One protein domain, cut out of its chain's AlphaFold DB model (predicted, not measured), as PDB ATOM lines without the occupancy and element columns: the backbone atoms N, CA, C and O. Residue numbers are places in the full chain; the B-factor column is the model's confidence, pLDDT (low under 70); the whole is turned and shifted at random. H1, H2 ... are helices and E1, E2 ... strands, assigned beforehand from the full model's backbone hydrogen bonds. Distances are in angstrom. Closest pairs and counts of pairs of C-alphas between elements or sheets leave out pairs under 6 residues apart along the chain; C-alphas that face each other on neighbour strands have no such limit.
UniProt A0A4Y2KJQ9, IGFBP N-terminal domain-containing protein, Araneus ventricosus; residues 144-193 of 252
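AT A GLANCE: This is residues 144 to 193 of the 252 residues of the protein "IGFBP N-terminal domain-containing protein" of Araneus ventricosus (UniProt A0A4Y2KJQ9). This is a small domain of little regular structure, mostly loops, with a short two-stranded hairpin, E1 and E2, whose strands are joined by a wide loop, residues 167 to 182. One short helix, H1, comes before the hairpin. Of 50 printed residues, 12 are in named elements, in the order H1, E1, E2; the class is mixed and the sheet antiparallel. The whole is compact and rounded, with a radius of gyration of the C-alphas of 10.3 A and spans of 25 by 22 by 18 A.

HOW THE PARTS SIT: Look first at E1, residues 164 to 166, and E2, residues 183 to 185, an antiparallel hairpin at 140 degrees. N 165 and O 184 are within hydrogen-bond range at 2.9 A. H1, residues 154 to 159, is apart from E2; every O i to N i+4 pair in H1 is within hydrogen-bond range.

IN THESE COORDINATES: Find C-alpha 164 at (61.344, 152.738, 134.382); E1 runs 7.2 A from there. E2, also 7.2 A, ends at C-alpha 185, (64.423, 153.793, 131.285). H1 covers 8.6 A from C-alpha 154, (70.810, 143.969, 135.315).

THE WHOLE: The C-alphas farthest apart, Leu 144 and Glu 193, are 28.5 A apart. The printed part has no cut. The link from H1 to E1 is tight, that from E1 to E2 long. Look for pLDDT under 70 at residues 144 to 146, 172 and 192 to 193.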
ATOM      1  N   LEU A 144      65.232 156.952 153.160       51.69
ATOM      2  CA  LEU A 144      64.737 156.744 151.781       51.69
ATOM      3  C   LEU A 144      64.993 155.341 151.192       51.69
ATOM      4  O   LEU A 144      64.655 155.107 150.032       51.69
ATOM      5  N   GLN A 145      65.488 154.372 151.975       49.41
ATOM      6  CA  GLN A 145      65.779 152.998 151.503       49.41
ATOM      7  C   GLN A 145      64.548 152.192 151.010       49.41
ATOM      8  O   GLN A 145      64.695 151.086 150.488       49.41
ATOM      9  N   GLY A 146      63.331 152.739 151.128       56.50
ATOM     10  CA  GLY A 146      62.092 152.151 150.599       56.50
ATOM     11  C   GLY A 146      61.452 152.866 149.400       56.50
ATOM     12  O   GLY A 146      60.598 152.262 148.761       56.50
ATOM     13  N   ILE A 147      61.831 154.113 149.092       73.19
ATOM     14  CA  ILE A 147      61.029 155.014 148.232       73.19
ATOM     15  C   ILE A 147      61.366 154.881 146.736       73.19
ATOM     16  O   ILE A 147      60.489 155.026 145.889       73.19
ATOM     17  N   CYS A 148      62.618 154.569 146.402       83.00
ATOM     18  CA  CYS A 148      63.083 154.433 145.021       83.00
ATOM     19  C   CYS A 148      63.129 152.951 144.611       83.00
ATOM     20  O   CYS A 148      64.137 152.271 144.826       83.00
ATOM     21  N   LYS A 149      62.016 152.428 144.079       87.62
ATOM     22  CA  LYS A 149      61.891 151.042 143.597       87.62
ATOM     23  C   LYS A 149      61.069 150.989 142.297       87.62
ATOM     24  O   LYS A 149      60.102 151.739 142.189       87.62
ATOM     25  N   PRO A 150      61.383 150.077 141.357       91.75
ATOM     26  CA  PRO A 150      62.502 149.130 141.373       91.75
ATOM     27  C   PRO A 150      63.844 149.810 141.057       91.75
ATOM     28  O   PRO A 150      63.896 150.785 140.311       91.75
ATOM     29  N   LYS A 151      64.948 149.285 141.605       91.88
ATOM     30  CA  LYS A 151      66.304 149.722 141.233       91.88
ATOM     31  C   LYS A 151      66.644 149.277 139.810       91.88
ATOM     32  O   LYS A 151      66.208 148.212 139.377       91.88
ATOM     33  N   CYS A 152      67.471 150.049 139.108       91.56
ATOM     34  CA  CYS A 152      68.019 149.661 137.807       91.56
ATOM     35  C   CYS A 152      69.095 148.564 137.940       91.56
ATOM     36  O   CYS A 152      70.282 148.837 137.779       91.56
ATOM     37  N   SER A 153      68.696 147.325 138.246       89.94
ATOM     38  CA  SER A 153      69.597 146.166 138.208       89.94
ATOM     39  C   SER A 153      69.642 145.525 136.817       89.94
ATOM     40  O   SER A 153      68.744 145.729 135.991       89.94
ATOM     41  N   GLN A 154      70.678 144.723 136.562       88.94
ATOM     42  CA  GLN A 154      70.810 143.969 135.315       88.94
ATOM     43  C   GLN A 154      69.649 142.982 135.138       88.94
ATOM     44  O   GLN A 154      69.013 142.964 134.086       88.94
ATOM     45  N   GLU A 155      69.287 142.231 136.180       90.88
ATOM     46  CA  GLU A 155      68.195 141.253 136.127       90.88
ATOM     47  C   GLU A 155      66.839 141.931 135.900       90.88
ATOM     48  O   GLU A 155      66.012 141.419 135.142       90.88
ATOM     49  N   TYR A 156      66.604 143.090 136.533       93.12
ATOM     50  CA  TYR A 156      65.365 143.840 136.349       93.12
ATOM     51  C   TYR A 156      65.243 144.361 134.916       93.12
ATOM     52  O   TYR A 156      64.215 144.138 134.275       93.12
ATOM     53  N   CYS A 157      66.282 145.014 134.393       93.25
ATOM     54  CA  CYS A 157      66.233 145.634 133.072       93.25
ATOM     55  C   CYS A 157      66.317 144.644 131.906       93.25
ATOM     56  O   CYS A 157      65.705 144.903 130.871       93.25
ATOM     57  N   MET A 158      66.985 143.496 132.064       90.81
ATOM     58  CA  MET A 158      66.929 142.420 131.065       90.81
ATOM     59  C   MET A 158      65.512 141.835 130.947       90.81
ATOM     60  O   MET A 158      65.064 141.542 129.842       90.81
ATOM     61  N   LYS A 159      64.774 141.727 132.063       95.69
ATOM     62  CA  LYS A 159      63.362 141.298 132.065       95.69
ATOM     63  C   LYS A 159      62.397 142.406 131.625       95.69
ATOM     64  O   LYS A 159      61.365 142.118 131.030       95.69
ATOM     65  N   ASN A 160      62.727 143.669 131.897       95.00
ATOM     66  CA  ASN A 160      61.865 144.830 131.666       95.00
ATOM     67  C   ASN A 160      62.573 145.873 130.782       95.00
ATOM     68  O   ASN A 160      62.851 146.978 131.249       95.00
ATOM     69  N   PRO A 161      62.845 145.595 129.493       91.75
ATOM     70  CA  PRO A 161      63.663 146.479 128.662       91.75
ATOM     71  C   PRO A 161      63.065 147.881 128.479       91.75
ATOM     72  O   PRO A 161      63.811 148.830 128.283       91.75
ATOM     73  N   ARG A 162      61.735 148.041 128.554       93.69
ATOM     74  CA  ARG A 162      61.045 149.351 128.539       93.69
ATOM     75  C   ARG A 162      60.664 149.869 129.938       93.69
ATOM     76  O   ARG A 162      60.005 150.900 130.028       93.69
ATOM     77  N   GLY A 163      61.037 149.166 131.006       94.06
ATOM     78  CA  GLY A 163      60.717 149.552 132.379       94.06
ATOM     79  C   GLY A 163      61.398 150.859 132.785       94.06
ATOM     80  O   GLY A 163      62.496 151.166 132.315       94.06
ATOM     81  N   ILE A 164      60.741 151.612 133.666       93.44
ATOM     82  CA  ILE A 164      61.344 152.738 134.382       93.44
ATOM     83  C   ILE A 164      61.867 152.203 135.714       93.44
ATOM     84  O   ILE A 164      61.173 151.463 136.407       93.44
ATOM     85  N   CYS A 165      63.091 152.577 136.063       92.56
ATOM     86  CA  CYS A 165      63.755 152.155 137.287       92.56
ATOM     87  C   CYS A 165      64.527 153.326 137.909       92.56
ATOM     88  O   CYS A 165      64.830 154.322 137.248       92.56
ATOM     89  N   SER A 166      64.819 153.231 139.202       92.94
ATOM     90  CA  SER A 166      65.611 154.225 139.927       92.94
ATOM     91  C   SER A 166      67.106 153.995 139.682       92.94
ATOM     92  O   SER A 166      67.620 152.912 139.984       92.94
ATOM     93  N   ALA A 167      67.801 155.007 139.153       90.50
ATOM     94  CA  ALA A 167      69.244 155.002 138.900       90.50
ATOM     95  C   ALA A 167      70.013 155.959 139.829       90.50
ATOM     96  O   ALA A 167      71.125 156.370 139.511       90.50
ATOM     97  N   ASN A 168      69.468 156.281 141.007       86.19
ATOM     98  CA  ASN A 168      70.117 157.114 142.033       86.19
ATOM     99  C   ASN A 168      71.515 156.627 142.465       86.19
ATOM    100  O   ASN A 168      72.306 157.424 142.964       86.19
ATOM    101  N   GLU A 169      71.808 155.337 142.296       77.44
ATOM    102  CA  GLU A 169      73.118 154.723 142.570       77.44
ATOM    103  C   GLU A 169      73.975 154.520 141.305       77.44
ATOM    104  O   GLU A 169      75.185 154.352 141.421       77.44
ATOM    105  N   ASN A 170      73.374 154.578 140.109       76.81
ATOM    106  CA  ASN A 170      74.018 154.225 138.834       76.81
ATOM    107  C   ASN A 170      74.239 155.429 137.895       76.81
ATOM    108  O   ASN A 170      74.940 155.305 136.893       76.81
ATOM    109  N   GLY A 171      73.608 156.574 138.159       72.44
ATOM    110  CA  GLY A 171      73.732 157.773 137.335       72.44
ATOM    111  C   GLY A 171      75.078 158.467 137.537       72.44
ATOM    112  O   GLY A 171      75.400 158.882 138.647       72.44
ATOM    113  N   GLU A 172      75.835 158.671 136.454       68.81
ATOM    114  CA  GLU A 172      77.126 159.384 136.485       68.81
ATOM    115  C   GLU A 172      77.018 160.820 137.026       68.81
ATOM    116  O   GLU A 172      77.988 161.374 137.547       68.81
ATOM    117  N   ARG A 173      75.854 161.458 136.846       76.19
ATOM    118  CA  ARG A 173      75.569 162.838 137.254       76.19
ATOM    119  C   ARG A 173      74.113 162.977 137.670       76.19
ATOM    120  O   ARG A 173      73.232 162.427 137.016       76.19
ATOM    121  N   PHE A 174      73.874 163.783 138.700       78.12
ATOM    122  CA  PHE A 174      72.531 164.154 139.124       78.12
ATOM    123  C   PHE A 174      71.882 165.119 138.116       78.12
ATOM    124  O   PHE A 174      72.461 166.154 137.785       78.12
ATOM    125  N   GLN A 175      70.674 164.801 137.657       79.38
ATOM    126  CA  GLN A 175      69.817 165.678 136.862       79.38
ATOM    127  C   GLN A 175      68.591 166.100 137.676       79.38
ATOM    128  O   GLN A 175      67.811 165.256 138.117       79.38
ATOM    129  N   GLU A 176      68.378 167.408 137.832       78.69
ATOM    130  CA  GLU A 176      67.277 167.959 138.639       78.69
ATOM    131  C   GLU A 176      65.892 167.476 138.176       78.69
ATOM    132  O   GLU A 176      65.038 167.151 138.997       78.69
ATOM    133  N   CYS A 177      65.688 167.345 136.860       81.94
ATOM    134  CA  CYS A 177      64.428 166.887 136.270       81.94
ATOM    135  C   CYS A 177      64.069 165.425 136.593       81.94
ATOM    136  O   CYS A 177      62.903 165.056 136.486       81.94
ATOM    137  N   GLN A 178      65.036 164.599 137.009       82.56
ATOM    138  CA  GLN A 178      64.815 163.187 137.350       82.56
ATOM    139  C   GLN A 178      64.525 162.970 138.850       82.56
ATOM    140  O   GLN A 178      64.255 161.842 139.277       82.56
ATOM    141  N   GLY A 179      64.566 164.043 139.653       81.38
ATOM    142  CA  GLY A 179      64.280 164.028 141.089       81.38
ATOM    143  C   GLY A 179      65.253 163.176 141.914       81.38
ATOM    144  O   GLY A 179      66.284 162.711 141.432       81.38
ATOM    145  N   PHE A 180      64.929 162.936 143.186       85.06
ATOM    146  CA  PHE A 180      65.822 162.213 144.106       85.06
ATOM    147  C   PHE A 180      66.206 160.800 143.619       85.06
ATOM    148  O   PHE A 180      67.360 160.395 143.740       85.06
ATOM    149  N   CYS A 181      65.259 160.057 143.041       88.06
ATOM    150  CA  CYS A 181      65.483 158.674 142.613       88.06
ATOM    151  C   CYS A 181      66.236 158.528 141.278       88.06
ATOM    152  O   CYS A 181      66.534 157.394 140.902       88.06
ATOM    153  N   GLN A 182      66.515 159.635 140.570       90.94
ATOM    154  CA  GLN A 182      67.151 159.655 139.244       90.94
ATOM    155  C   GLN A 182      66.539 158.597 138.312       90.94
ATOM    156  O   GLN A 182      67.187 157.628 137.917       90.94
ATOM    157  N   HIS A 183      65.228 158.700 138.077       90.56
ATOM    158  CA  HIS A 183      64.510 157.698 137.295       90.56
ATOM    159  C   HIS A 183      64.943 157.719 135.828       90.56
ATOM    160  O   HIS A 183      64.961 158.769 135.190       90.56
ATOM    161  N   THR A 184      65.222 156.537 135.281       91.56
ATOM    162  CA  THR A 184      65.582 156.351 133.874       91.56
ATOM    163  C   THR A 184      64.893 155.118 133.293       91.56
ATOM    164  O   THR A 184      64.338 154.293 134.021       91.56
ATOM    165  N   SER A 185      64.914 154.992 131.967       93.50
ATOM    166  CA  SER A 185      64.423 153.793 131.285       93.50
ATOM    167  C   SER A 185      65.526 152.745 131.173       93.50
ATOM    168  O   SER A 185      66.675 153.073 130.877       93.50
ATOM    169  N   CYS A 186      65.173 151.469 131.291       92.69
ATOM    170  CA  CYS A 186      66.114 150.364 131.111       92.69
ATOM    171  C   CYS A 186      66.784 150.324 129.722       92.69
ATOM    172  O   CYS A 186      67.866 149.759 129.603       92.69
ATOM    173  N   ARG A 187      66.210 150.967 128.687       92.56
ATOM    174  CA  ARG A 187      66.865 151.151 127.372       92.56
ATOM    175  C   ARG A 187      67.997 152.179 127.379       92.56
ATOM    176  O   ARG A 187      68.863 152.115 126.515       92.56
ATOM    177  N   ALA A 188      67.958 153.142 128.297       87.88
ATOM    178  CA  ALA A 188      69.009 154.145 128.463       87.88
ATOM    179  C   ALA A 188      70.164 153.631 129.344       87.88
ATOM    180  O   ALA A 188      71.261 154.181 129.304       87.88
ATOM    181  N   CYS A 189      69.939 152.560 130.111       83.62
ATOM    182  CA  CYS A 189      70.987 151.863 130.843       83.62
ATOM    183  C   CYS A 189      71.871 151.059 129.880       83.62
ATOM    184  O   CYS A 189      71.414 150.104 129.251       83.62
ATOM    185  N   ARG A 190      73.165 151.385 129.824       81.81
ATOM    186  CA  ARG A 190      74.181 150.475 129.287       81.81
ATOM    187  C   ARG A 190      74.730 149.635 130.432       81.81
ATOM    188  O   ARG A 190      75.356 150.172 131.340       81.81
ATOM    189  N   PHE A 191      74.575 148.320 130.343       75.12
ATOM    190  CA  PHE A 191      75.345 147.414 131.186       75.12
ATOM    191  C   PHE A 191      76.788 147.413 130.695       75.12
ATOM    192  O   PHE A 191      77.083 147.048 129.555       75.12
ATOM    193  N   VAL A 192      77.690 147.894 131.546       68.38
ATOM    194  CA  VAL A 192      79.107 147.577 131.419       68.38
ATOM    195  C   VAL A 192      79.232 146.153 131.940       68.38
ATOM    196  O   VAL A 192      79.248 145.929 133.149       68.38
ATOM    197  N   GLU A 193      79.239 145.187 131.020       62.91
ATOM    198  CA  GLU A 193      79.772 143.858 131.320       62.91
ATOM    199  C   GLU A 193      81.132 144.054 131.993       62.91
ATOM    200  O   GLU A 193      81.903 144.917 131.567       62.91
TER     201      GLU A 193